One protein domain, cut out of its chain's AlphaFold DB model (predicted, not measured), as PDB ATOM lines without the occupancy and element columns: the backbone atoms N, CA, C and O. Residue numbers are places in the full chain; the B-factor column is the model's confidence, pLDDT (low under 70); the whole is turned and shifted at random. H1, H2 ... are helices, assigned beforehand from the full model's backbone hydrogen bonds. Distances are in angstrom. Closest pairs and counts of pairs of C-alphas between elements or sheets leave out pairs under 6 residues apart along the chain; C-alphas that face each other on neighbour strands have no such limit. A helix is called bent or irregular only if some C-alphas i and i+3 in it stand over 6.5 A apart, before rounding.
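Overview. This is residues 4 to 56 and 159 to 297 of the 791 residues of an uncharacterized protein of Aegilops tauschii subsp. strangulata (UniProt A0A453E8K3). The domain is an elongated stack of helices laid across its long axis: H1, H2, H3 and H4 follow one another from one end, H5 to H9 make the thicker middle, and H10 and H11 make the other end. The two longest, H8 and H9, fold back on each other as a hairpin, and H4 to H10 form a bundle, a group of helices roughly side by side. The printed part has 192 residues with eleven named helices, H1 to H11 in chain order, and no named strand; the class is all helix. It is compact, with a radius of gyration of the C-alphas of 18.3 A, and spans 63 by 40 by 26 A.

Arrangement. H8, residues 209 to 232, and H9, residues 234 to 257, form a hairpin; H8 touches H9 with residues 223 to 230 alone, closest at the C-alphas of Ser 230 and Ala 236, 5.5 A. H8 is irregular: C-alphas 229 and 232 are 7.4 A apart. H7, residues 194 to 205, forms a hairpin with H8, opposite ways at a shallow tilt of 16 degrees; the closest C-alphas are those of Ser 200 and Ala 212, 4.0 A. H5, residues 159 to 174, touches H9, the same way at a shallow tilt of 29 degrees, closest at the C-alphas of Ala 170 and Ala 250, 4.1 A. H6, residues 178 to 188, forms a hairpin with H7, the closest C-alphas being those of Phe 178 and Gln 202, 6.2 A. The hub is H4, residues 44 to 56; it touches H6, closest at the C-alphas of Leu 44 and Phe 188, 5.7 A. H3, residues 31 to 36, forms a hairpin with H4, closest at the C-alphas of Ala 33 and Cys 47, 5.1 A. H2, residues 16 to 27, forms a hairpin with H3, closest at the C-alphas of Gly 17 and Ala 36, 4.6 A. H1, residues 4 to 10, touches H2 at a steep tilt of 64 degrees, closest at the C-alphas of Cys 10 and Pro 16, 5.1 A. H10, residues 261 to 271, and H11, residues 281 to 295, form a hairpin, closest at the C-alphas of Leu 268 and Tyr 290, 5.3 A. Every O i to N i+4 pair is within hydrogen-bond range in H1 to H7, H10 and H11; H8 and H9 each have 18 of 20.

Along the chain. H1 begins at C-alpha 4 (-17.148, 5.641, 12.687), and H11 ends at C-alpha 295 (-8.497, -13.054, 70.750). H8 is 36.8 A long, H9 35.7 A and H5 22.4 A.

Size, cuts and confidence. The two C-alphas farthest apart, those of Lys 12 and Glu 297, are 64.3 A apart. Residues 57 to 158 are not printed; C-alphas 56 and 159 are 20.3 A apart. Of the links printed whole, none is long. Residues 229 to 237 and 296 to 297 have pLDDT under 70.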
ATOM      1  N   PHE A   4     -16.159   6.037  13.687       83.56
ATOM      2  CA  PHE A   4     -17.148   5.641  12.687       83.56
ATOM      3  C   PHE A   4     -16.618   4.613  11.681       83.56
ATOM      4  O   PHE A   4     -17.375   3.757  11.234       83.56
ATOM      5  N   CYS A   5     -15.316   4.623  11.376       82.00
ATOM      6  CA  CYS A   5     -14.706   3.604  10.520       82.00
ATOM      7  C   CYS A   5     -14.658   2.237  11.211       82.00
ATOM      8  O   CYS A   5     -14.849   1.217  10.557       82.00
ATOM      9  N   ILE A   6     -14.414   2.205  12.526       84.12
ATOM     10  CA  ILE A   6     -14.415   0.960  13.308       84.12
ATOM     11  C   ILE A   6     -15.839   0.404  13.384       84.12
ATOM     12  O   ILE A   6     -16.043  -0.776  13.105       84.12
ATOM     13  N   LEU A   7     -16.826   1.263  13.666       83.94
ATOM     14  CA  LEU A   7     -18.238   0.879  13.705       83.94
ATOM     15  C   LEU A   7     -18.716   0.313  12.364       83.94
ATOM     16  O   LEU A   7     -19.257  -0.785  12.335       83.94
ATOM     17  N   ALA A   8     -18.414   0.986  11.250       83.38
ATOM     18  CA  ALA A   8     -18.804   0.538   9.911       83.38
ATOM     19  C   ALA A   8     -18.168  -0.804   9.489       83.38
ATOM     20  O   ALA A   8     -18.665  -1.468   8.576       83.38
ATOM     21  N   VAL A   9     -17.046  -1.195  10.103       84.38
ATOM     22  CA  VAL A   9     -16.403  -2.499   9.876       84.38
ATOM     23  C   VAL A   9     -17.030  -3.582  10.755       84.38
ATOM     24  O   VAL A   9     -17.228  -4.698  10.279       84.38
ATOM     25  N   CYS A  10     -17.344  -3.272  12.013       84.88
ATOM     26  CA  CYS A  10     -17.958  -4.223  12.940       84.88
ATOM     27  C   CYS A  10     -19.437  -4.486  12.625       84.88
ATOM     28  O   CYS A  10     -19.866  -5.629  12.710       84.88
ATOM     29  N   GLU A  11     -20.190  -3.480  12.166       86.12
ATOM     30  CA  GLU A  11     -21.604  -3.615  11.768       86.12
ATOM     31  C   GLU A  11     -21.810  -4.624  10.625       86.12
ATOM     32  O   GLU A  11     -22.853  -5.259  10.523       86.12
ATOM     33  N   LYS A  12     -20.794  -4.819   9.774       85.25
ATOM     34  CA  LYS A  12     -20.834  -5.779   8.657       85.25
ATOM     35  C   LYS A  12     -20.623  -7.236   9.085       85.25
ATOM     36  O   LYS A  12     -20.666  -8.118   8.229       85.25
ATOM     37  N   GLN A  13     -20.326  -7.492  10.358       86.88
ATOM     38  CA  GLN A  13     -20.105  -8.839  10.882       86.88
ATOM     39  C   GLN A  13     -21.411  -9.471  11.373       86.88
ATOM     40  O   GLN A  13     -22.409  -8.789  11.580       86.88
ATOM     41  N   LYS A  14     -21.398 -10.798  11.558       83.94
ATOM     42  CA  LYS A  14     -22.571 -11.570  11.998       83.94
ATOM     43  C   LYS A  14     -23.046 -11.166  13.404       83.94
ATOM     44  O   LYS A  14     -24.250 -11.075  13.612       83.94
ATOM     45  N   ASN A  15     -22.097 -10.884  14.301       87.38
ATOM     46  CA  ASN A  15     -22.316 -10.410  15.670       87.38
ATOM     47  C   ASN A  15     -21.588  -9.059  15.844       87.38
ATOM     48  O   ASN A  15     -20.377  -9.037  16.103       87.38
ATOM     49  N   PRO A  16     -22.258  -7.923  15.585       87.44
ATOM     50  CA  PRO A  16     -21.609  -6.615  15.547       87.44
ATOM     51  C   PRO A  16     -21.125  -6.128  16.921       87.44
ATOM     52  O   PRO A  16     -20.069  -5.493  16.996       87.44
ATOM     53  N   GLY A  17     -21.843  -6.435  18.004       88.12
ATOM     54  CA  GLY A  17     -21.440  -6.099  19.365       88.12
ATOM     55  C   GLY A  17     -20.221  -6.906  19.811       88.12
ATOM     56  O   GLY A  17     -19.270  -6.342  20.353       88.12
ATOM     57  N   GLU A  18     -20.191  -8.209  19.530       86.31
ATOM     58  CA  GLU A  18     -19.055  -9.080  19.876       86.31
ATOM     59  C   GLU A  18     -17.789  -8.681  19.100       86.31
ATOM     60  O   GLU A  18     -16.698  -8.540  19.665       86.31
ATOM     61  N   ALA A  19     -17.948  -8.357  17.814       88.00
ATOM     62  CA  ALA A  19     -16.886  -7.790  16.992       88.00
ATOM     63  C   ALA A  19     -16.341  -6.464  17.556       88.00
ATOM     64  O   ALA A  19     -15.135  -6.198  17.468       88.00
ATOM     65  N   LEU A  20     -17.208  -5.623  18.137       90.00
ATOM     66  CA  LEU A  20     -16.806  -4.381  18.802       90.00
ATOM     67  C   LEU A  20     -16.065  -4.635  20.114       90.00
ATOM     68  O   LEU A  20     -15.062  -3.962  20.352       90.00
ATOM     69  N   LEU A  21     -16.481  -5.608  20.929       88.88
ATOM     70  CA  LEU A  21     -15.755  -5.994  22.146       88.88
ATOM     71  C   LEU A  21     -14.352  -6.530  21.830       88.88
ATOM     72  O   LEU A  21     -13.364  -6.106  22.438       88.88
ATOM     73  N   ASN A  22     -14.232  -7.373  20.805       87.50
ATOM     74  CA  ASN A  22     -12.941  -7.877  20.339       87.50
ATOM     75  C   ASN A  22     -12.038  -6.741  19.832       87.50
ATOM     76  O   ASN A  22     -10.839  -6.701  20.133       87.50
ATOM     77  N   LYS A  23     -12.605  -5.749  19.130       87.38
ATOM     78  CA  LYS A  23     -11.873  -4.533  18.744       87.38
ATOM     79  C   LYS A  23     -11.509  -3.649  19.937       87.38
ATOM     80  O   LYS A  23     -10.402  -3.107  19.942       87.38
ATOM     81  N   ALA A  24     -12.371  -3.545  20.947       87.62
ATOM     82  CA  ALA A  24     -12.097  -2.826  22.190       87.62
ATOM     83  C   ALA A  24     -10.857  -3.393  22.888       87.62
ATOM     84  O   ALA A  24      -9.956  -2.633  23.244       87.62
ATOM     85  N   LYS A  25     -10.766  -4.726  22.991       85.69
ATOM     86  CA  LYS A  25      -9.625  -5.436  23.589       85.69
ATOM     87  C   LYS A  25      -8.337  -5.271  22.779       85.69
ATOM     88  O   LYS A  25      -7.293  -4.961  23.348       85.69
ATOM     89  N   GLN A  26      -8.411  -5.394  21.450       86.31
ATOM     90  CA  GLN A  26      -7.256  -5.199  20.557       86.31
ATOM     91  C   GLN A  26      -6.683  -3.777  20.630       86.31
ATOM     92  O   GLN A  26      -5.471  -3.596  20.574       86.31
ATOM     93  N   MET A  27      -7.551  -2.766  20.728       86.06
ATOM     94  CA  MET A  27      -7.145  -1.357  20.733       86.06
ATOM     95  C   MET A  27      -6.970  -0.770  22.138       86.06
ATOM     96  O   MET A  27      -6.600   0.397  22.248       86.06
ATOM     97  N   GLN A  28      -7.244  -1.544  23.196       84.38
ATOM     98  CA  GLN A  28      -7.268  -1.076  24.588       84.38
ATOM     99  C   GLN A  28      -8.154   0.171  24.774       84.38
ATOM    100  O   GLN A  28      -7.823   1.097  25.517       84.38
ATOM    101  N   TRP A  29      -9.294   0.213  24.075       88.00
ATOM    102  CA  TRP A  29     -10.191   1.369  24.066       88.00
ATOM    103  C   TRP A  29     -11.540   1.026  24.697       88.00
ATOM    104  O   TRP A  29     -12.460   0.558  24.027       88.00
ATOM    105  N   SER A  30     -11.670   1.305  25.996       86.00
ATOM    106  CA  SER A  30     -12.851   0.952  26.796       86.00
ATOM    107  C   SER A  30     -14.159   1.570  26.280       86.00
ATOM    108  O   SER A  30     -15.203   0.930  26.358       86.00
ATOM    109  N   LEU A  31     -14.120   2.753  25.651       87.19
ATOM    110  CA  LEU A  31     -15.306   3.404  25.066       87.19
ATOM    111  C   LEU A  31     -16.028   2.530  24.029       87.19
ATOM    112  O   LEU A  31     -17.247   2.619  23.897       87.19
ATOM    113  N   LEU A  32     -15.304   1.655  23.325       88.12
ATOM    114  CA  LEU A  32     -15.909   0.729  22.370       88.12
ATOM    115  C   LEU A  32     -16.808  -0.313  23.058       88.12
ATOM    116  O   LEU A  32     -17.807  -0.705  22.468       88.12
ATOM    117  N   ALA A  33     -16.531  -0.688  24.313       88.06
ATOM    118  CA  ALA A  33     -17.409  -1.563  25.095       88.06
ATOM    119  C   ALA A  33     -18.718  -0.863  25.504       88.06
ATOM    120  O   ALA A  33     -19.773  -1.492  25.549       88.06
ATOM    121  N   LEU A  34     -18.683   0.458  25.724       88.56
ATOM    122  CA  LEU A  34     -19.903   1.244  25.932       88.56
ATOM    123  C   LEU A  34     -20.763   1.264  24.668       88.56
ATOM    124  O   LEU A  34     -21.970   1.084  24.743       88.56
ATOM    125  N   ILE A  35     -20.155   1.426  23.495       88.75
ATOM    126  CA  ILE A  35     -20.907   1.416  22.236       88.75
ATOM    127  C   ILE A  35     -21.431   0.006  21.921       88.75
ATOM    128  O   ILE A  35     -22.563  -0.127  21.467       88.75
ATOM    129  N   ALA A  36     -20.664  -1.042  22.247       89.00
ATOM    130  CA  ALA A  36     -21.104  -2.432  22.128       89.00
ATOM    131  C   ALA A  36     -22.368  -2.727  22.960       89.00
ATOM    132  O   ALA A  36     -23.201  -3.513  22.526       89.00
ATOM    133  N   SER A  37     -22.572  -2.043  24.096       88.81
ATOM    134  CA  SER A  37     -23.783  -2.210  24.923       88.81
ATOM    135  C   SER A  37     -25.094  -1.792  24.247       88.81
ATOM    136  O   SER A  37     -26.168  -2.153  24.719       88.81
ATOM    137  N   CYS A  38     -25.022  -1.038  23.145       89.31
ATOM    138  CA  CYS A  38     -26.194  -0.651  22.360       89.31
ATOM    139  C   CYS A  38     -26.662  -1.762  21.403       89.31
ATOM    140  O   CYS A  38     -27.698  -1.599  20.757       89.31
ATOM    141  N   PHE A  39     -25.909  -2.861  21.280       88.00
ATOM    142  CA  PHE A  39     -26.232  -3.971  20.389       88.00
ATOM    143  C   PHE A  39     -26.851  -5.149  21.161       88.00
ATOM    144  O   PHE A  39     -26.432  -5.441  22.280       88.00
ATOM    145  N   PRO A  40     -27.851  -5.843  20.583       84.38
ATOM    146  CA  PRO A  40     -28.598  -6.895  21.274       84.38
ATOM    147  C   PRO A  40     -27.854  -8.237  21.372       84.38
ATOM    148  O   PRO A  40     -28.293  -9.111  22.110       84.38
ATOM    149  N   ASP A  41     -26.764  -8.427  20.622       86.94
ATOM    150  CA  ASP A  41     -25.965  -9.661  20.598       86.94
ATOM    151  C   ASP A  41     -25.001  -9.792  21.790       86.94
ATOM    152  O   ASP A  41     -24.362 -10.827  21.956       86.94
ATOM    153  N   VAL A  42     -24.905  -8.762  22.636       86.31
ATOM    154  CA  VAL A  42     -23.963  -8.683  23.754       86.31
ATOM    155  C   VAL A  42     -24.686  -8.268  25.033       86.31
ATOM    156  O   VAL A  42     -25.537  -7.384  25.032       86.31
ATOM    157  N   THR A  43     -24.334  -8.885  26.164       86.25
ATOM    158  CA  THR A  43     -24.928  -8.548  27.467       86.25
ATOM    159  C   THR A  43     -24.193  -7.388  28.137       86.25
ATOM    160  O   THR A  43     -22.970  -7.264  28.031       86.25
ATOM    161  N   LEU A  44     -24.904  -6.573  28.925       86.94
ATOM    162  CA  LEU A  44     -24.304  -5.476  29.707       86.94
ATOM    163  C   LEU A  44     -23.170  -5.952  30.628       86.94
ATOM    164  O   LEU A  44     -22.167  -5.260  30.788       86.94
ATOM    165  N   LEU A  45     -23.301  -7.161  31.176       85.00
ATOM    166  CA  LEU A  45     -22.286  -7.815  31.998       85.00
ATOM    167  C   LEU A  45     -20.993  -8.099  31.214       85.00
ATOM    168  O   LEU A  45     -19.894  -7.879  31.722       85.00
ATOM    169  N   SER A  46     -21.109  -8.548  29.962       85.75
ATOM    170  CA  SER A  46     -19.940  -8.773  29.108       85.75
ATOM    171  C   SER A  46     -19.261  -7.459  28.702       85.75
ATOM    172  O   SER A  46     -18.038  -7.359  28.789       85.75
ATOM    173  N   CYS A  47     -20.027  -6.406  28.394       89.31
ATOM    174  CA  CYS A  47     -19.473  -5.067  28.165       89.31
ATOM    175  C   CYS A  47     -18.748  -4.518  29.403       89.31
ATOM    176  O   CYS A  47     -17.653  -3.965  29.279       89.31
ATOM    177  N   LEU A  48     -19.324  -4.710  30.595       89.50
ATOM    178  CA  LEU A  48     -18.712  -4.333  31.869       89.50
ATOM    179  C   LEU A  48     -17.389  -5.071  32.099       89.50
ATOM    180  O   LEU A  48     -16.407  -4.442  32.491       89.50
ATOM    181  N   SER A  49     -17.349  -6.378  31.831       88.00
ATOM    182  CA  SER A  49     -16.138  -7.184  31.994       88.00
ATOM    183  C   SER A  49     -15.002  -6.690  31.100       88.00
ATOM    184  O   SER A  49     -13.934  -6.344  31.599       88.00
ATOM    185  N   PHE A  50     -15.256  -6.502  29.801       87.38
ATOM    186  CA  PHE A  50     -14.253  -5.957  28.880       87.38
ATOM    187  C   PHE A  50     -13.830  -4.527  29.247       87.38
ATOM    188  O   PHE A  50     -12.649  -4.184  29.148       87.38
ATOM    189  N   TRP A  51     -14.766  -3.682  29.699       91.56
ATOM    190  CA  TRP A  51     -14.438  -2.343  30.189       91.56
ATOM    191  C   TRP A  51     -13.479  -2.406  31.380       91.56
ATOM    192  O   TRP A  51     -12.479  -1.682  31.400       91.56
ATOM    193  N   LEU A  52     -13.778  -3.251  32.370       88.75
ATOM    194  CA  LEU A  52     -12.977  -3.405  33.579       88.75
ATOM    195  C   LEU A  52     -11.633  -4.083  33.303       88.75
ATOM    196  O   LEU A  52     -10.641  -3.615  33.844       88.75
ATOM    197  N   GLU A  53     -11.553  -5.081  32.418       87.19
ATOM    198  CA  GLU A  53     -10.287  -5.684  31.972       87.19
ATOM    199  C   GLU A  53      -9.336  -4.629  31.390       87.19
ATOM    200  O   GLU A  53      -8.189  -4.506  31.820       87.19
ATOM    201  N   ILE A  54      -9.824  -3.830  30.434       88.50
ATOM    202  CA  ILE A  54      -9.034  -2.782  29.769       88.50
ATOM    203  C   ILE A  54      -8.646  -1.687  30.771       88.50
ATOM    204  O   ILE A  54      -7.509  -1.211  30.785       88.50
ATOM    205  N   THR A  55      -9.589  -1.279  31.624       86.50
ATOM    206  CA  THR A  55      -9.358  -0.214  32.606       86.50
ATOM    207  C   THR A  55      -8.374  -0.663  33.685       86.50
ATOM    208  O   THR A  55      -7.431   0.066  33.975       86.50
ATOM    209  N   ALA A  56      -8.517  -1.876  34.220       84.19
ATOM    210  CA  ALA A  56      -7.587  -2.444  35.189       84.19
ATOM    211  C   ALA A  56      -6.187  -2.616  34.590       84.19
ATOM    212  O   ALA A  56      -5.213  -2.203  35.212       84.19
ATOM    213  N   ASP A 159     -20.112 -18.771  34.046       72.12
ATOM    214  CA  ASP A 159     -19.571 -18.827  35.401       72.12
ATOM    215  C   ASP A 159     -18.074 -18.474  35.444       72.12
ATOM    216  O   ASP A 159     -17.627 -17.765  36.350       72.12
ATOM    217  N   GLU A 160     -17.297 -18.859  34.426       80.44
ATOM    218  CA  GLU A 160     -15.878 -18.498  34.311       80.44
ATOM    219  C   GLU A 160     -15.698 -16.987  34.086       80.44
ATOM    220  O   GLU A 160     -14.836 -16.354  34.705       80.44
ATOM    221  N   ARG A 161     -16.561 -16.371  33.264       78.81
ATOM    222  CA  ARG A 161     -16.565 -14.909  33.044       78.81
ATOM    223  C   ARG A 161     -16.991 -14.130  34.287       78.81
ATOM    224  O   ARG A 161     -16.456 -13.056  34.560       78.81
ATOM    225  N   LEU A 162     -17.951 -14.647  35.048       83.12
ATOM    226  CA  LEU A 162     -18.367 -14.062  36.324       83.12
ATOM    227  C   LEU A 162     -17.260 -14.180  37.381       83.12
ATOM    228  O   LEU A 162     -16.985 -13.227  38.120       83.12
ATOM    229  N   ALA A 163     -16.560 -15.313  37.421       85.06
ATOM    230  CA  ALA A 163     -15.414 -15.513  38.297       85.06
ATOM    231  C   ALA A 163     -14.248 -14.575  37.947       85.06
ATOM    232  O   ALA A 163     -13.668 -13.974  38.858       85.06
ATOM    233  N   SER A 164     -13.931 -14.398  36.658       86.25
ATOM    234  CA  SER A 164     -12.880 -13.475  36.211       86.25
ATOM    235  C   SER A 164     -13.230 -12.021  36.530       86.25
ATOM    236  O   SER A 164     -12.396 -11.297  37.078       86.25
ATOM    237  N   LEU A 165     -14.486 -11.619  36.309       89.12
ATOM    238  CA  LEU A 165     -14.990 -10.300  36.683       89.12
ATOM    239  C   LEU A 165     -14.865 -10.051  38.189       89.12
ATOM    240  O   LEU A 165     -14.370  -9.002  38.594       89.12
ATOM    241  N   SER A 166     -15.243 -11.033  39.015       91.62
ATOM    242  CA  SER A 166     -15.111 -10.943  40.478       91.62
ATOM    243  C   SER A 166     -13.662 -10.683  40.897       91.62
ATOM    244  O   SER A 166     -13.400  -9.858  41.769       91.62
ATOM    245  N   SER A 167     -12.712 -11.366  40.253       90.38
ATOM    246  CA  SER A 167     -11.280 -11.202  40.514       90.38
ATOM    247  C   SER A 167     -10.779  -9.815  40.111       90.38
ATOM    248  O   SER A 167     -10.005  -9.212  40.848       90.38
ATOM    249  N   ILE A 168     -11.247  -9.260  38.987       89.56
ATOM    250  CA  ILE A 168     -10.888  -7.895  38.566       89.56
ATOM    251  C   ILE A 168     -11.427  -6.862  39.561       89.56
ATOM    252  O   ILE A 168     -10.703  -5.945  39.943       89.56
ATOM    253  N   VAL A 169     -12.679  -7.018  40.006       92.25
ATOM    254  CA  VAL A 169     -13.276  -6.151  41.035       92.25
ATOM    255  C   VAL A 169     -12.462  -6.217  42.328       92.25
ATOM    256  O   VAL A 169     -12.116  -5.171  42.873       92.25
ATOM    257  N   ALA A 170     -12.095  -7.419  42.779       92.75
ATOM    258  CA  ALA A 170     -11.278  -7.611  43.972       92.75
ATOM    259  C   ALA A 170      -9.910  -6.918  43.858       92.75
ATOM    260  O   ALA A 170      -9.551  -6.154  44.748       92.75
ATOM    261  N   VAL A 171      -9.194  -7.085  42.738       90.88
ATOM    262  CA  VAL A 171      -7.892  -6.431  42.501       90.88
ATOM    263  C   VAL A 171      -8.016  -4.904  42.477       90.88
ATOM    264  O   VAL A 171      -7.162  -4.201  43.013       90.88
ATOM    265  N   LEU A 172      -9.075  -4.352  41.879       90.06
ATOM    266  CA  LEU A 172      -9.294  -2.902  41.889       90.06
ATOM    267  C   LEU A 172      -9.602  -2.377  43.299       90.06
ATOM    268  O   LEU A 172      -9.110  -1.308  43.659       90.06
ATOM    269  N   CYS A 173     -10.364  -3.125  44.100       92.44
ATOM    270  CA  CYS A 173     -10.608  -2.809  45.508       92.44
ATOM    271  C   CYS A 173      -9.325  -2.903  46.351       92.44
ATOM    272  O   CYS A 173      -9.068  -2.002  47.145       92.44
ATOM    273  N   GLU A 174      -8.491  -3.924  46.124       90.88
ATOM    274  CA  GLU A 174      -7.169  -4.095  46.750       90.88
ATOM    275  C   GLU A 174      -6.287  -2.856  46.543       90.88
ATOM    276  O   GLU A 174      -5.659  -2.347  47.468       90.88
ATOM    277  N   GLN A 175      -6.280  -2.320  45.320       89.44
ATOM    278  CA  GLN A 175      -5.502  -1.133  44.952       89.44
ATOM    279  C   GLN A 175      -6.219   0.195  45.264       89.44
ATOM    280  O   GLN A 175      -5.751   1.256  44.853       89.44
ATOM    281  N   GLN A 176      -7.362   0.159  45.958       89.50
ATOM    282  CA  GLN A 176      -8.200   1.321  46.290       89.50
ATOM    283  C   GLN A 176      -8.681   2.138  45.068       89.50
ATOM    284  O   GLN A 176      -9.035   3.317  45.174       89.50
ATOM    285  N   LEU A 177      -8.756   1.513  43.890       90.69
ATOM    286  CA  LEU A 177      -9.225   2.114  42.640       90.69
ATOM    287  C   LEU A 177     -10.759   2.069  42.543       90.69
ATOM    288  O   LEU A 177     -11.342   1.469  41.639       90.69
ATOM    289  N   PHE A 178     -11.435   2.754  43.469       91.56
ATOM    290  CA  PHE A 178     -12.901   2.763  43.542       91.56
ATOM    291  C   PHE A 178     -13.571   3.619  42.457       91.56
ATOM    292  O   PHE A 178     -14.673   3.300  42.022       91.56
ATOM    293  N   LEU A 179     -12.936   4.700  41.984       89.69
ATOM    294  CA  LEU A 179     -13.552   5.606  40.999       89.69
ATOM    295  C   LEU A 179     -13.794   4.949  39.627       89.69
ATOM    296  O   LEU A 179     -14.907   5.082  39.109       89.69
ATOM    297  N   PRO A 180     -12.819   4.236  39.021       88.19
ATOM    298  CA  PRO A 180     -13.056   3.528  37.765       88.19
ATOM    299  C   PRO A 180     -14.122   2.437  37.900       88.19
ATOM    300  O   PRO A 180     -14.913   2.237  36.979       88.19
ATOM    301  N   LEU A 181     -14.157   1.781  39.062       90.94
ATOM    302  CA  LEU A 181     -15.096   0.720  39.392       90.94
ATOM    303  C   LEU A 181     -16.529   1.257  39.545       90.94
ATOM    304  O   LEU A 181     -17.439   0.795  38.871       90.94
ATOM    305  N   LEU A 182     -16.745   2.295  40.353       92.25
ATOM    306  CA  LEU A 182     -18.072   2.905  40.508       92.25
ATOM    307  C   LEU A 182     -18.603   3.453  39.184       92.25
ATOM    308  O   LEU A 182     -19.761   3.230  38.845       92.25
ATOM    309  N   ARG A 183     -17.737   4.102  38.395       90.12
ATOM    310  CA  ARG A 183     -18.118   4.636  37.087       90.12
ATOM    311  C   ARG A 183     -18.539   3.539  36.111       90.12
ATOM    312  O   ARG A 183     -19.457   3.769  35.332       90.12
ATOM    313  N   SER A 184     -17.877   2.383  36.107       89.81
ATOM    314  CA  SER A 184     -18.259   1.291  35.207       89.81
ATOM    315  C   SER A 184     -19.598   0.675  35.616       89.81
ATOM    316  O   SER A 184     -20.461   0.487  34.760       89.81
ATOM    317  N   PHE A 185     -19.828   0.448  36.909       90.31
ATOM    318  CA  PHE A 185     -21.115  -0.056  37.391       90.31
ATOM    319  C   PHE A 185     -22.253   0.951  37.172       90.31
ATOM    320  O   PHE A 185     -23.312   0.545  36.712       90.31
ATOM    321  N   ASP A 186     -22.038   2.254  37.381       89.88
ATOM    322  CA  ASP A 186     -23.049   3.283  37.078       89.88
ATOM    323  C   ASP A 186     -23.400   3.335  35.570       89.88
ATOM    324  O   ASP A 186     -24.537   3.643  35.215       89.88
ATOM    325  N   LEU A 187     -22.450   3.023  34.674       88.38
ATOM    326  CA  LEU A 187     -22.668   3.022  33.218       88.38
ATOM    327  C   LEU A 187     -23.379   1.763  32.705       88.38
ATOM    328  O   LEU A 187     -24.222   1.872  31.817       88.38
ATOM    329  N   PHE A 188     -23.017   0.583  33.214       88.38
ATOM    330  CA  PHE A 188     -23.493  -0.695  32.670       88.38
ATOM    331  C   PHE A 188     -24.561  -1.370  33.533       88.38
ATOM    332  O   PHE A 188     -25.442  -2.024  32.986       88.38
ATOM    333  N   LEU A 189     -24.500  -1.235  34.863       87.56
ATOM    334  CA  LEU A 189     -25.375  -1.929  35.817       87.56
ATOM    335  C   LEU A 189     -25.761  -1.016  37.012       87.56
ATOM    336  O   LEU A 189     -25.453  -1.343  38.162       87.56
ATOM    337  N   PRO A 190     -26.459   0.116  36.788       86.50
ATOM    338  CA  PRO A 190     -26.742   1.109  37.838       86.50
ATOM    339  C   PRO A 190     -27.649   0.583  38.962       86.50
ATOM    340  O   PRO A 190     -27.616   1.080  40.091       86.50
ATOM    341  N   SER A 191     -28.457  -0.435  38.662       84.94
ATOM    342  CA  SER A 191     -29.360  -1.073  39.623       84.94
ATOM    343  C   SER A 191     -28.705  -2.203  40.417       84.94
ATOM    344  O   SER A 191     -29.343  -2.723  41.322       84.94
ATOM    345  N   CYS A 192     -27.455  -2.577  40.119       89.38
ATOM    346  CA  CYS A 192     -26.792  -3.704  40.772       89.38
ATOM    347  C   CYS A 192     -26.607  -3.458  42.275       89.38
ATOM    348  O   CYS A 192     -26.083  -2.419  42.696       89.38
ATOM    349  N   SER A 193     -26.990  -4.442  43.084       91.62
ATOM    350  CA  SER A 193     -26.762  -4.468  44.528       91.62
ATOM    351  C   SER A 193     -25.279  -4.333  44.908       91.62
ATOM    352  O   SER A 193     -24.988  -3.715  45.924       91.62
ATOM    353  N   LEU A 194     -24.317  -4.749  44.076       92.25
ATOM    354  CA  LEU A 194     -22.880  -4.589  44.361       92.25
ATOM    355  C   LEU A 194     -22.420  -3.115  44.455       92.25
ATOM    356  O   LEU A 194     -21.443  -2.803  45.133       92.25
ATOM    357  N   LEU A 195     -23.124  -2.179  43.811       93.19
ATOM    358  CA  LEU A 195     -22.753  -0.760  43.771       93.19
ATOM    359  C   LEU A 195     -22.708  -0.094  45.169       93.19
ATOM    360  O   LEU A 195     -21.678   0.501  45.500       93.19
ATOM    361  N   PRO A 196     -23.754  -0.165  46.024       94.56
ATOM    362  CA  PRO A 196     -23.659   0.312  47.405       94.56
ATOM    363  C   PRO A 196     -22.575  -0.411  48.217       94.56
ATOM    364  O   PRO A 196     -21.927   0.237  49.031       94.56
ATOM    365  N   PHE A 197     -22.296  -1.692  47.959       96.19
ATOM    366  CA  PHE A 197     -21.208  -2.406  48.637       96.19
ATOM    367  C   PHE A 197     -19.826  -1.826  48.281       96.19
ATOM    368  O   PHE A 197     -19.019  -1.513  49.157       96.19
ATOM    369  N   ILE A 198     -19.566  -1.549  47.003       95.31
ATOM    370  CA  ILE A 198     -18.323  -0.888  46.570       95.31
ATOM    371  C   ILE A 198     -18.209   0.518  47.187       95.31
ATOM    372  O   ILE A 198     -17.130   0.911  47.636       95.31
ATOM    373  N   ARG A 199     -19.320   1.266  47.276       95.25
ATOM    374  CA  ARG A 199     -19.353   2.572  47.965       95.25
ATOM    375  C   ARG A 199     -19.042   2.446  49.458       95.25
ATOM    376  O   ARG A 199     -18.335   3.302  49.987       95.25
ATOM    377  N   SER A 200     -19.491   1.381  50.127       96.81
ATOM    378  CA  SER A 200     -19.108   1.139  51.525       96.81
ATOM    379  C   SER A 200     -17.619   0.859  51.696       96.81
ATOM    380  O   SER A 200     -17.020   1.427  52.604       96.81
ATOM    381  N   LEU A 201     -17.000   0.071  50.808       95.69
ATOM    382  CA  LEU A 201     -15.556  -0.178  50.856       95.69
ATOM    383  C   LEU A 201     -14.766   1.116  50.619       95.69
ATOM    384  O   LEU A 201     -13.826   1.405  51.355       95.69
ATOM    385  N   GLN A 202     -15.201   1.955  49.673       95.38
ATOM    386  CA  GLN A 202     -14.601   3.273  49.450       95.38
ATOM    387  C   GLN A 202     -14.707   4.179  50.689       95.38
ATOM    388  O   GLN A 202     -13.727   4.820  51.072       95.38
ATOM    389  N   ALA A 203     -15.892   4.259  51.305       94.94
ATOM    390  CA  ALA A 203     -16.114   5.051  52.513       94.94
ATOM    391  C   ALA A 203     -15.283   4.522  53.694       94.94
ATOM    392  O   ALA A 203     -14.705   5.313  54.442       94.94
ATOM    393  N   PHE A 204     -15.156   3.197  53.815       95.50
ATOM    394  CA  PHE A 204     -14.312   2.546  54.809       95.50
ATOM    395  C   PHE A 204     -12.824   2.870  54.614       95.50
ATOM    396  O   PHE A 204     -12.178   3.267  55.577       95.50
ATOM    397  N   CYS A 205     -12.284   2.798  53.390       91.81
ATOM    398  CA  CYS A 205     -10.886   3.174  53.120       91.81
ATOM    399  C   CYS A 205     -10.584   4.645  53.464       91.81
ATOM    400  O   CYS A 205      -9.428   5.029  53.612       91.81
ATOM    401  N   GLN A 206     -11.620   5.474  53.611       92.50
ATOM    402  CA  GLN A 206     -11.537   6.865  54.061       92.50
ATOM    403  C   GLN A 206     -11.874   7.035  55.555       92.50
ATOM    404  O   GLN A 206     -12.042   8.159  56.022       92.50
ATOM    405  N   MET A 207     -12.007   5.930  56.296       92.94
ATOM    406  CA  MET A 207     -12.393   5.845  57.711       92.94
ATOM    407  C   MET A 207     -13.748   6.486  58.051       92.94
ATOM    408  O   MET A 207     -14.009   6.862  59.194       92.94
ATOM    409  N   ARG A 208     -14.662   6.574  57.079       94.62
ATOM    410  CA  ARG A 208     -16.028   7.086  57.267       94.62
ATOM    411  C   ARG A 208     -16.977   5.942  57.624       94.62
ATOM    412  O   ARG A 208     -17.811   5.533  56.821       94.62
ATOM    413  N   LEU A 209     -16.831   5.407  58.841       93.75
ATOM    414  CA  LEU A 209     -17.516   4.182  59.291       93.75
ATOM    415  C   LEU A 209     -19.052   4.275  59.260       93.75
ATOM    416  O   LEU A 209     -19.713   3.306  58.904       93.75
ATOM    417  N   SER A 210     -19.622   5.436  59.595       94.75
ATOM    418  CA  SER A 210     -21.076   5.667  59.570       94.75
ATOM    419  C   SER A 210     -21.653   5.690  58.153       94.75
ATOM    420  O   SER A 210     -22.767   5.230  57.921       94.75
ATOM    421  N   GLU A 211     -20.900   6.212  57.187       95.31
ATOM    422  CA  GLU A 211     -21.301   6.178  55.781       95.31
ATOM    423  C   GLU A 211     -21.131   4.778  55.192       95.31
ATOM    424  O   GLU A 211     -21.994   4.303  54.454       95.31
ATOM    425  N   ALA A 212     -20.044   4.092  55.558       96.25
ATOM    426  CA  ALA A 212     -19.819   2.709  55.172       96.25
ATOM    427  C   ALA A 212     -20.956   1.805  55.673       96.25
ATOM    428  O   ALA A 212     -21.513   1.044  54.882       96.25
ATOM    429  N   SER A 213     -21.369   1.939  56.938       95.75
ATOM    430  CA  SER A 213     -22.490   1.170  57.487       95.75
ATOM    431  C   SER A 213     -23.816   1.486  56.788       95.75
ATOM    432  O   SER A 213     -24.532   0.559  56.419       95.75
ATOM    433  N   ALA A 214     -24.115   2.760  56.504       96.44
ATOM    434  CA  ALA A 214     -25.321   3.148  55.767       96.44
ATOM    435  C   ALA A 214     -25.368   2.535  54.354       96.44
ATOM    436  O   ALA A 214     -26.409   2.050  53.900       96.44
ATOM    437  N   HIS A 215     -24.227   2.509  53.660       96.31
ATOM    438  CA  HIS A 215     -24.099   1.857  52.361       96.31
ATOM    439  C   HIS A 215     -24.257   0.329  52.446       96.31
ATOM    440  O   HIS A 215     -24.938  -0.246  51.598       96.31
ATOM    441  N   LEU A 216     -23.736  -0.320  53.491       96.19
ATOM    442  CA  LEU A 216     -23.939  -1.754  53.739       96.19
ATOM    443  C   LEU A 216     -25.396  -2.104  54.077       96.19
ATOM    444  O   LEU A 216     -25.907  -3.132  53.630       96.19
ATOM    445  N   THR A 217     -26.111  -1.235  54.797       95.25
ATOM    446  CA  THR A 217     -27.559  -1.389  55.007       95.25
ATOM    447  C   THR A 217     -28.314  -1.286  53.682       95.25
ATOM    448  O   THR A 217     -29.199  -2.096  53.409       95.25
ATOM    449  N   SER A 218     -27.929  -0.343  52.811       94.69
ATOM    450  CA  SER A 218     -28.505  -0.244  51.466       94.69
ATOM    451  C   SER A 218     -28.196  -1.470  50.601       94.69
ATOM    452  O   SER A 218     -29.045  -1.844  49.795       94.69
ATOM    453  N   PHE A 219     -27.010  -2.069  50.729       95.44
ATOM    454  CA  PHE A 219     -26.669  -3.333  50.075       95.44
ATOM    455  C   PHE A 219     -27.583  -4.464  50.564       95.44
ATOM    456  O   PHE A 219     -28.252  -5.097  49.750       95.44
ATOM    457  N   SER A 220     -27.694  -4.625  51.887       93.75
ATOM    458  CA  SER A 220     -28.510  -5.663  52.535       93.75
ATOM    459  C   SER A 220     -29.993  -5.571  52.147       93.75
ATOM    460  O   SER A 220     -30.656  -6.586  51.966       93.75
ATOM    461  N   ALA A 221     -30.534  -4.359  51.997       92.62
ATOM    462  CA  ALA A 221     -31.912  -4.164  51.543       92.62
ATOM    463  C   ALA A 221     -32.099  -4.589  50.074       92.62
ATOM    464  O   ALA A 221     -33.015  -5.343  49.760       92.62
ATOM    465  N   ARG A 222     -31.194  -4.163  49.182       91.12
ATOM    466  CA  ARG A 222     -31.299  -4.463  47.744       91.12
ATOM    467  C   ARG A 222     -31.114  -5.942  47.432       91.12
ATOM    468  O   ARG A 222     -31.857  -6.472  46.619       91.12
ATOM    469  N   ILE A 223     -30.159  -6.606  48.083       89.62
ATOM    470  CA  ILE A 223     -29.908  -8.034  47.844       89.62
ATOM    471  C   ILE A 223     -31.091  -8.898  48.320       89.62
ATOM    472  O   ILE A 223     -31.427  -9.890  47.679       89.62
ATOM    473  N   LYS A 224     -31.802  -8.480  49.382       88.12
ATOM    474  CA  LYS A 224     -33.051  -9.122  49.837       88.12
ATOM    475  C   LYS A 224     -34.207  -8.927  48.865       88.12
ATOM    476  O   LYS A 224     -34.958  -9.873  48.618       88.12
ATOM    477  N   ASP A 225     -34.350  -7.721  48.320       85.88
ATOM    478  CA  ASP A 225     -35.365  -7.426  47.307       85.88
ATOM    479  C   ASP A 225     -35.111  -8.248  46.030       85.88
ATOM    480  O   ASP A 225     -36.043  -8.845  45.488       85.88
ATOM    481  N   GLU A 226     -33.848  -8.356  45.595       82.12
ATOM    482  CA  GLU A 226     -33.419  -9.183  44.456       82.12
ATOM    483  C   GLU A 226     -33.683 -10.683  44.702       82.12
ATOM    484  O   GLU A 226     -34.277 -11.349  43.850       82.12
ATOM    485  N   ALA A 227     -33.349 -11.201  45.891       75.94
ATOM    486  CA  ALA A 227     -33.589 -12.596  46.273       75.94
ATOM    487  C   ALA A 227     -35.087 -12.948  46.399       75.94
ATOM    488  O   ALA A 227     -35.507 -14.063  46.093       75.94
ATOM    489  N   SER A 228     -35.927 -11.994  46.813       73.94
ATOM    490  CA  SER A 228     -37.378 -12.204  46.943       73.94
ATOM    491  C   SER A 228     -38.087 -12.241  45.583       73.94
ATOM    492  O   SER A 228     -39.096 -12.932  45.421       73.94
ATOM    493  N   GLN A 229     -37.556 -11.520  44.592       66.50
ATOM    494  CA  GLN A 229     -38.086 -11.463  43.225       66.50
ATOM    495  C   GLN A 229     -37.602 -12.629  42.339       66.50
ATOM    496  O   GLN A 229     -38.239 -12.932  41.328       66.50
ATOM    497  N   SER A 230     -36.519 -13.324  42.711       56.91
ATOM    498  CA  SER A 230     -35.872 -14.356  41.882       56.91
ATOM    499  C   SER A 230     -36.539 -15.738  41.896       56.91
ATOM    500  O   SER A 230     -36.103 -16.618  41.155       56.91
ATOM    501  N   ASN A 231     -37.619 -15.954  42.659       53.88
ATOM    502  CA  ASN A 231     -38.312 -17.253  42.759       53.88
ATOM    503  C   ASN A 231     -38.946 -17.760  41.434       53.88
ATOM    504  O   ASN A 231     -39.554 -18.829  41.420       53.88
ATOM    505  N   SER A 232     -38.806 -17.029  40.318       52.72
ATOM    506  CA  SER A 232     -39.393 -17.367  39.011       52.72
ATOM    507  C   SER A 232     -38.385 -17.631  37.871       52.72
ATOM    508  O   SER A 232     -38.818 -18.124  36.831       52.72
ATOM    509  N   PHE A 233     -37.077 -17.344  38.006       53.75
ATOM    510  CA  PHE A 233     -36.099 -17.485  36.901       53.75
ATOM    511  C   PHE A 233     -34.691 -17.901  37.383       53.75
ATOM    512  O   PHE A 233     -34.086 -17.218  38.203       53.75
ATOM    513  N   LYS A 234     -34.131 -18.985  36.812       57.09
ATOM    514  CA  LYS A 234     -32.810 -19.566  37.168       57.09
ATOM    515  C   LYS A 234     -31.604 -18.634  36.948       57.09
ATOM    516  O   LYS A 234     -30.571 -18.815  37.580       57.09
ATOM    517  N   GLU A 235     -31.715 -17.654  36.058       56.28
ATOM    518  CA  GLU A 235     -30.620 -16.727  35.723       56.28
ATOM    519  C   GLU A 235     -30.462 -15.611  36.776       56.28
ATOM    520  O   GLU A 235     -29.351 -15.172  37.069       56.28
ATOM    521  N   ALA A 236     -31.558 -15.217  37.440       58.59
ATOM    522  CA  ALA A 236     -31.547 -14.212  38.507       58.59
ATOM    523  C   ALA A 236     -30.905 -14.731  39.810       58.59
ATOM    524  O   ALA A 236     -30.235 -13.977  40.521       58.59
ATOM    525  N   SER A 237     -31.044 -16.031  40.102       66.12
ATOM    526  CA  SER A 237     -30.370 -16.665  41.243       66.12
ATOM    527  C   SER A 237     -28.847 -16.724  41.070       66.12
ATOM    528  O   SER A 237     -28.121 -16.499  42.036       66.12
ATOM    529  N   SER A 238     -28.351 -16.948  39.846       72.44
ATOM    530  CA  SER A 238     -26.907 -16.979  39.565       72.44
ATOM    531  C   SER A 238     -26.255 -15.600  39.706       72.44
ATOM    532  O   SER A 238     -25.151 -15.492  40.235       72.44
ATOM    533  N   ILE A 239     -26.951 -14.528  39.306       78.25
ATOM    534  CA  ILE A 239     -26.454 -13.149  39.450       78.25
ATOM    535  C   ILE A 239     -26.392 -12.741  40.927       78.25
ATOM    536  O   ILE A 239     -25.396 -12.161  41.352       78.25
ATOM    537  N   THR A 240     -27.409 -13.085  41.720       83.06
ATOM    538  CA  THR A 240     -27.428 -12.806  43.169       83.06
ATOM    539  C   THR A 240     -26.278 -13.534  43.877       83.06
ATOM    540  O   THR A 240     -25.521 -12.916  44.627       83.06
ATOM    541  N   GLY A 241     -26.067 -14.820  43.564       85.56
ATOM    542  CA  GLY A 241     -24.927 -15.590  44.074       85.56
ATOM    543  C   GLY A 241     -23.571 -15.007  43.655       85.56
ATOM    544  O   GLY A 241     -22.654 -14.921  44.472       85.56
ATOM    545  N   TRP A 242     -23.450 -14.528  42.412       90.75
ATOM    546  CA  TRP A 242     -22.252 -13.831  41.938       90.75
ATOM    547  C   TRP A 242     -21.994 -12.510  42.675       90.75
ATOM    548  O   TRP A 242     -20.842 -12.227  43.011       90.75
ATOM    549  N   VAL A 243     -23.029 -11.707  42.947       91.94
ATOM    550  CA  VAL A 243     -22.877 -10.451  43.700       91.94
ATOM    551  C   VAL A 243     -22.322 -10.734  45.092       91.94
ATOM    552  O   VAL A 243     -21.359 -10.081  45.490       91.94
ATOM    553  N   VAL A 244     -22.872 -11.722  45.804       91.94
ATOM    554  CA  VAL A 244     -22.381 -12.120  47.134       91.94
ATOM    555  C   VAL A 244     -20.930 -12.592  47.054       91.94
ATOM    556  O   VAL A 244     -20.079 -12.076  47.777       91.94
ATOM    557  N   ALA A 245     -20.606 -13.488  46.116       92.12
ATOM    558  CA  ALA A 245     -19.239 -13.977  45.929       92.12
ATOM    559  C   ALA A 245     -18.246 -12.849  45.585       92.12
ATOM    560  O   ALA A 245     -17.109 -12.846  46.059       92.12
ATOM    561  N   THR A 246     -18.670 -11.871  44.781       93.81
ATOM    562  CA  THR A 246     -17.853 -10.702  44.426       93.81
ATOM    563  C   THR A 246     -17.677  -9.760  45.611       93.81
ATOM    564  O   THR A 246     -16.578  -9.255  45.820       93.81
ATOM    565  N   ALA A 247     -18.730  -9.537  46.400       95.31
ATOM    566  CA  ALA A 247     -18.689  -8.713  47.601       95.31
ATOM    567  C   ALA A 247     -17.715  -9.292  48.639       95.31
ATOM    568  O   ALA A 247     -16.847  -8.569  49.125       95.31
ATOM    569  N   VAL A 248     -17.784 -10.602  48.903       94.75
ATOM    570  CA  VAL A 248     -16.852 -11.298  49.806       94.75
ATOM    571  C   VAL A 248     -15.411 -11.175  49.301       94.75
ATOM    572  O   VAL A 248     -14.560 -10.667  50.025       94.75
ATOM    573  N   LYS A 249     -15.148 -11.507  48.026       94.56
ATOM    574  CA  LYS A 249     -13.803 -11.371  47.427       94.56
ATOM    575  C   LYS A 249     -13.262  -9.940  47.489       94.56
ATOM    576  O   LYS A 249     -12.075  -9.739  47.731       94.56
ATOM    577  N   ALA A 250     -14.109  -8.942  47.243       95.12
ATOM    578  CA  ALA A 250     -13.724  -7.537  47.315       95.12
ATOM    579  C   ALA A 250     -13.421  -7.096  48.754       95.12
ATOM    580  O   ALA A 250     -12.461  -6.359  48.968       95.12
ATOM    581  N   ALA A 251     -14.203  -7.552  49.734       95.44
ATOM    582  CA  ALA A 251     -13.933  -7.307  51.145       95.44
ATOM    583  C   ALA A 251     -12.620  -7.957  51.601       95.44
ATOM    584  O   ALA A 251     -11.811  -7.277  52.226       95.44
ATOM    585  N   ASP A 252     -12.361  -9.213  51.226       93.94
ATOM    586  CA  ASP A 252     -11.108  -9.914  51.542       93.94
ATOM    587  C   ASP A 252      -9.883  -9.202  50.952       93.94
ATOM    588  O   ASP A 252      -8.853  -9.058  51.614       93.94
ATOM    589  N   ALA A 253     -10.008  -8.681  49.730       93.94
ATOM    590  CA  ALA A 253      -8.964  -7.896  49.080       93.94
ATOM    591  C   ALA A 253      -8.678  -6.555  49.789       93.94
ATOM    592  O   ALA A 253      -7.538  -6.091  49.835       93.94
ATOM    593  N   VAL A 254      -9.691  -5.923  50.386       93.75
ATOM    594  CA  VAL A 254      -9.483  -4.729  51.226       93.75
ATOM    595  C   VAL A 254      -8.912  -5.120  52.595       93.75
ATOM    596  O   VAL A 254      -8.029  -4.439  53.115       93.75
ATOM    597  N   LEU A 255      -9.349  -6.240  53.178       92.50
ATOM    598  CA  LEU A 255      -8.826  -6.754  54.449       92.50
ATOM    599  C   LEU A 255      -7.338  -7.115  54.368       92.50
ATOM    600  O   LEU A 255      -6.599  -6.863  55.323       92.50
ATOM    601  N   SER A 256      -6.875  -7.663  53.241       89.81
ATOM    602  CA  SER A 256      -5.463  -8.015  53.033       89.81
ATOM    603  C   SER A 256      -4.543  -6.789  52.975       89.81
ATOM    604  O   SER A 256      -3.377  -6.877  53.365       89.81
ATOM    605  N   THR A 257      -5.073  -5.634  52.560       88.75
ATOM    606  CA  THR A 257      -4.330  -4.375  52.388       88.75
ATOM    607  C   THR A 257      -4.497  -3.385  53.537       88.75
ATOM    608  O   THR A 257      -3.840  -2.341  53.544       88.75
ATOM    609  N   CYS A 258      -5.324  -3.704  54.537       88.12
ATOM    610  CA  CYS A 258      -5.496  -2.866  55.719       88.12
ATOM    611  C   CYS A 258      -4.153  -2.671  56.467       88.12
ATOM    612  O   CYS A 258      -3.540  -3.658  56.890       88.12
ATOM    613  N   PRO A 259      -3.703  -1.420  56.684       83.50
ATOM    614  CA  PRO A 259      -2.398  -1.100  57.269       83.50
ATOM    615  C   PRO A 259      -2.289  -1.405  58.768       83.50
ATOM    616  O   PRO A 259      -1.176  -1.557  59.271       83.50
ATOM    617  N   SER A 260      -3.409  -1.493  59.496       85.38
ATOM    618  CA  SER A 260      -3.420  -1.763  60.938       85.38
ATOM    619  C   SER A 260      -4.454  -2.819  61.343       85.38
ATOM    620  O   SER A 260      -5.477  -3.003  60.680       85.38
ATOM    621  N   LEU A 261      -4.204  -3.495  62.474       83.44
ATOM    622  CA  LEU A 261      -5.160  -4.433  63.081       83.44
ATOM    623  C   LEU A 261      -6.469  -3.738  63.481       83.44
ATOM    624  O   LEU A 261      -7.538  -4.326  63.345       83.44
ATOM    625  N   TYR A 262      -6.393  -2.473  63.907       86.12
ATOM    626  CA  TYR A 262      -7.566  -1.662  64.235       86.12
ATOM    627  C   TYR A 262      -8.483  -1.468  63.021       86.12
ATOM    628  O   TYR A 262      -9.698  -1.634  63.120       86.12
ATOM    629  N   GLU A 263      -7.911  -1.164  61.855       89.75
ATOM    630  CA  GLU A 263      -8.685  -0.993  60.624       89.75
ATOM    631  C   GLU A 263      -9.301  -2.314  60.157       89.75
ATOM    632  O   GLU A 263     -10.495  -2.349  59.853       89.75
ATOM    633  N   LYS A 264      -8.538  -3.418  60.210       89.88
ATOM    634  CA  LYS A 264      -9.072  -4.767  59.951       89.88
ATOM    635  C   LYS A 264     -10.261  -5.079  60.859       89.88
ATOM    636  O   LYS A 264     -11.296  -5.533  60.381       89.88
ATOM    637  N   ARG A 265     -10.140  -4.782  62.155       89.44
ATOM    638  CA  ARG A 265     -11.207  -4.970  63.142       89.44
ATOM    639  C   ARG A 265     -12.451  -4.149  62.802       89.44
ATOM    640  O   ARG A 265     -13.550  -4.691  62.842       89.44
ATOM    641  N   CYS A 266     -12.288  -2.870  62.461       91.81
ATOM    642  CA  CYS A 266     -13.408  -2.003  62.093       91.81
ATOM    643  C   CYS A 266     -14.148  -2.530  60.858       91.81
ATOM    644  O   CYS A 266     -15.376  -2.577  60.859       91.81
ATOM    645  N   LEU A 267     -13.416  -2.962  59.826       94.38
ATOM    646  CA  LEU A 267     -14.025  -3.528  58.624       94.38
ATOM    647  C   LEU A 267     -14.747  -4.843  58.922       94.38
ATOM    648  O   LEU A 267     -15.899  -5.001  58.536       94.38
ATOM    649  N   LEU A 268     -14.110  -5.760  59.652       93.81
ATOM    650  CA  LEU A 268     -14.722  -7.036  60.024       93.81
ATOM    651  C   LEU A 268     -15.960  -6.850  60.902       93.81
ATOM    652  O   LEU A 268     -16.944  -7.552  60.704       93.81
ATOM    653  N   GLN A 269     -15.954  -5.877  61.816       93.69
ATOM    654  CA  GLN A 269     -17.129  -5.536  62.618       93.69
ATOM    655  C   GLN A 269     -18.288  -5.048  61.747       93.69
ATOM    656  O   GLN A 269     -19.433  -5.429  61.980       93.69
ATOM    657  N   LEU A 270     -17.997  -4.202  60.753       94.50
ATOM    658  CA  LEU A 270     -19.003  -3.739  59.805       94.50
ATOM    659  C   LEU A 270     -19.552  -4.907  58.985       94.50
ATOM    660  O   LEU A 270     -20.766  -5.045  58.910       94.50
ATOM    661  N   LEU A 271     -18.679  -5.753  58.427       94.50
ATOM    662  CA  LEU A 271     -19.035  -6.890  57.569       94.50
ATOM    663  C   LEU A 271     -19.794  -7.998  58.312       94.50
ATOM    664  O   LEU A 271     -20.718  -8.577  57.752       94.50
ATOM    665  N   ALA A 272     -19.453  -8.261  59.575       91.69
ATOM    666  CA  ALA A 272     -20.137  -9.242  60.419       91.69
ATOM    667  C   ALA A 272     -21.574  -8.834  60.794       91.69
ATOM    668  O   ALA A 272     -22.328  -9.666  61.292       91.69
ATOM    669  N   ALA A 273     -21.951  -7.567  60.586       91.12
ATOM    670  CA  ALA A 273     -23.307  -7.061  60.801       91.12
ATOM    671  C   ALA A 273     -24.142  -6.984  59.503       91.12
ATOM    672  O   ALA A 273     -25.287  -6.530  59.539       91.12
ATOM    673  N   VAL A 274     -23.574  -7.371  58.355       92.62
ATOM    674  CA  VAL A 274     -24.218  -7.282  57.034       92.62
ATOM    675  C   VAL A 274     -25.001  -8.548  56.739       92.62
ATOM    676  O   VAL A 274     -24.507  -9.655  56.926       92.62
ATOM    677  N   ASP A 275     -26.195  -8.383  56.180       90.50
ATOM    678  CA  ASP A 275     -26.960  -9.507  55.654       90.50
ATOM    679  C   ASP A 275     -26.683  -9.670  54.153       90.50
ATOM    680  O   ASP A 275     -27.127  -8.863  53.332       90.50
ATOM    681  N   PHE A 276     -25.928 -10.713  53.806       90.31
ATOM    682  CA  PHE A 276     -25.579 -11.057  52.426       90.31
ATOM    683  C   PHE A 276     -26.681 -11.853  51.700       90.31
ATOM    684  O   PHE A 276     -26.498 -12.192  50.537       90.31
ATOM    685  N   ALA A 277     -27.816 -12.151  52.351       86.06
ATOM    686  CA  ALA A 277     -28.892 -12.999  51.824       86.06
ATOM    687  C   ALA A 277     -28.453 -14.428  51.424       86.06
ATOM    688  O   ALA A 277     -29.108 -15.088  50.621       86.06
ATOM    689  N   ASP A 278     -27.373 -14.934  52.024       83.88
ATOM    690  CA  ASP A 278     -26.793 -16.265  51.793       83.88
ATOM    691  C   ASP A 278     -27.054 -17.243  52.954       83.88
ATOM    692  O   ASP A 278     -26.302 -18.191  53.178       83.88
ATOM    693  N   GLY A 279     -28.101 -16.982  53.742       79.81
ATOM    694  CA  GLY A 279     -28.393 -17.737  54.962       79.81
ATOM    695  C   GLY A 279     -27.453 -17.422  56.131       79.81
ATOM    696  O   GLY A 279     -27.473 -18.146  57.119       79.81
ATOM    697  N   GLY A 280     -26.646 -16.357  56.039       83.75
ATOM    698  CA  GLY A 280     -25.757 -15.904  57.115       83.75
ATOM    699  C   GLY A 280     -24.333 -16.460  57.037       83.75
ATOM    700  O   GLY A 280     -23.519 -16.144  57.903       83.75
ATOM    701  N   SER A 281     -24.000 -17.231  55.996       84.69
ATOM    702  CA  SER A 281     -22.684 -17.865  55.826       84.69
ATOM    703  C   SER A 281     -21.541 -16.841  55.781       84.69
ATOM    704  O   SER A 281     -20.587 -16.926  56.560       84.69
ATOM    705  N   SER A 282     -21.661 -15.811  54.940       88.00
ATOM    706  CA  SER A 282     -20.647 -14.756  54.793       88.00
ATOM    707  C   SER A 282     -20.542 -13.882  56.045       88.00
ATOM    708  O   SER A 282     -19.443 -13.528  56.471       88.00
ATOM    709  N   SER A 283     -21.674 -13.577  56.687       88.06
ATOM    710  CA  SER A 283     -21.702 -12.822  57.947       88.06
ATOM    711  C   SER A 283     -20.981 -13.582  59.065       88.06
ATOM    712  O   SER A 283     -20.166 -13.001  59.783       88.06
ATOM    713  N   ALA A 284     -21.225 -14.892  59.182       86.19
ATOM    714  CA  ALA A 284     -20.549 -15.762  60.140       86.19
ATOM    715  C   ALA A 284     -19.055 -15.926  59.815       86.19
ATOM    716  O   ALA A 284     -18.226 -15.969  60.722       86.19
ATOM    717  N   TYR A 285     -18.673 -15.971  58.534       87.56
ATOM    718  CA  TYR A 285     -17.269 -15.965  58.111       87.56
ATOM    719  C   TYR A 285     -16.521 -14.714  58.602       87.56
ATOM    720  O   TYR A 285     -15.511 -14.838  59.298       87.56
ATOM    721  N   PHE A 286     -17.040 -13.513  58.326       89.75
ATOM    722  CA  PHE A 286     -16.412 -12.276  58.801       89.75
ATOM    723  C   PHE A 286     -16.490 -12.122  60.323       89.75
ATOM    724  O   PHE A 286     -15.537 -11.638  60.935       89.75
ATOM    725  N   GLY A 287     -17.575 -12.590  60.951       87.94
ATOM    726  CA  GLY A 287     -17.714 -12.654  62.406       87.94
ATOM    727  C   GLY A 287     -16.639 -13.524  63.060       87.94
ATOM    728  O   GLY A 287     -15.985 -13.086  64.006       87.94
ATOM    729  N   ARG A 288     -16.366 -14.715  62.515       85.31
ATOM    730  CA  ARG A 288     -15.268 -15.582  62.974       85.31
ATOM    731  C   ARG A 288     -13.916 -14.880  62.864       85.31
ATOM    732  O   ARG A 288     -13.166 -14.848  63.837       85.31
ATOM    733  N   SER A 289     -13.626 -14.259  61.724       85.44
ATOM    734  CA  SER A 289     -12.388 -13.494  61.528       85.44
ATOM    735  C   SER A 289     -12.271 -12.308  62.497       85.44
ATOM    736  O   SER A 289     -11.193 -12.065  63.036       85.44
ATOM    737  N   TYR A 290     -13.373 -11.604  62.785       87.25
ATOM    738  CA  TYR A 290     -13.419 -10.532  63.789       87.25
ATOM    739  C   TYR A 290     -13.019 -11.041  65.177       87.25
ATOM    740  O   TYR A 290     -12.166 -10.452  65.844       87.25
ATOM    741  N   TRP A 291     -13.606 -12.159  65.602       82.81
ATOM    742  CA  TRP A 291     -13.310 -12.767  66.895       82.81
ATOM    743  C   TRP A 291     -11.870 -13.268  66.991       82.81
ATOM    744  O   TRP A 291     -11.223 -13.012  68.005       82.81
ATOM    745  N   LYS A 292     -11.330 -13.886  65.932       82.12
ATOM    746  CA  LYS A 292      -9.913 -14.293  65.878       82.12
ATOM    747  C   LYS A 292      -8.970 -13.108  66.119       82.12
ATOM    748  O   LYS A 292      -8.028 -13.235  66.895       82.12
ATOM    749  N   ILE A 293      -9.254 -11.941  65.529       80.69
ATOM    750  CA  ILE A 293      -8.458 -10.726  65.767       80.69
ATOM    751  C   ILE A 293      -8.589 -10.239  67.215       80.69
ATOM    752  O   ILE A 293      -7.584  -9.872  67.817       80.69
ATOM    753  N   ASN A 294      -9.791 -10.273  67.798       79.19
ATOM    754  CA  ASN A 294      -9.994  -9.856  69.190       79.19
ATOM    755  C   ASN A 294      -9.262 -10.766  70.188       79.19
ATOM    756  O   ASN A 294      -8.731 -10.275  71.178       79.19
ATOM    757  N   LEU A 295      -9.212 -12.075  69.921       72.19
ATOM    758  CA  LEU A 295      -8.497 -13.054  70.750       72.19
ATOM    759  C   LEU A 295      -6.974 -12.875  70.703       72.19
ATOM    760  O   LEU A 295      -6.288 -13.209  71.669       72.19
ATOM    761  N   ALA A 296      -6.454 -12.349  69.592       67.19
ATOM    762  CA  ALA A 296      -5.038 -12.048  69.399       67.19
ATOM    763  C   ALA A 296      -4.614 -10.687  69.991       67.19
ATOM    764  O   ALA A 296      -3.430 -10.349  69.946       67.19
ATOM    765  N   GLU A 297      -5.550  -9.881  70.513       64.56
ATOM    766  CA  GLU A 297      -5.279  -8.508  70.942       64.56
ATOM    767  C   GLU A 297      -4.858  -8.422  72.431       64.56
ATOM    768  O   GLU A 297      -5.663  -8.705  73.322       64.56
TER     769      GLU A 297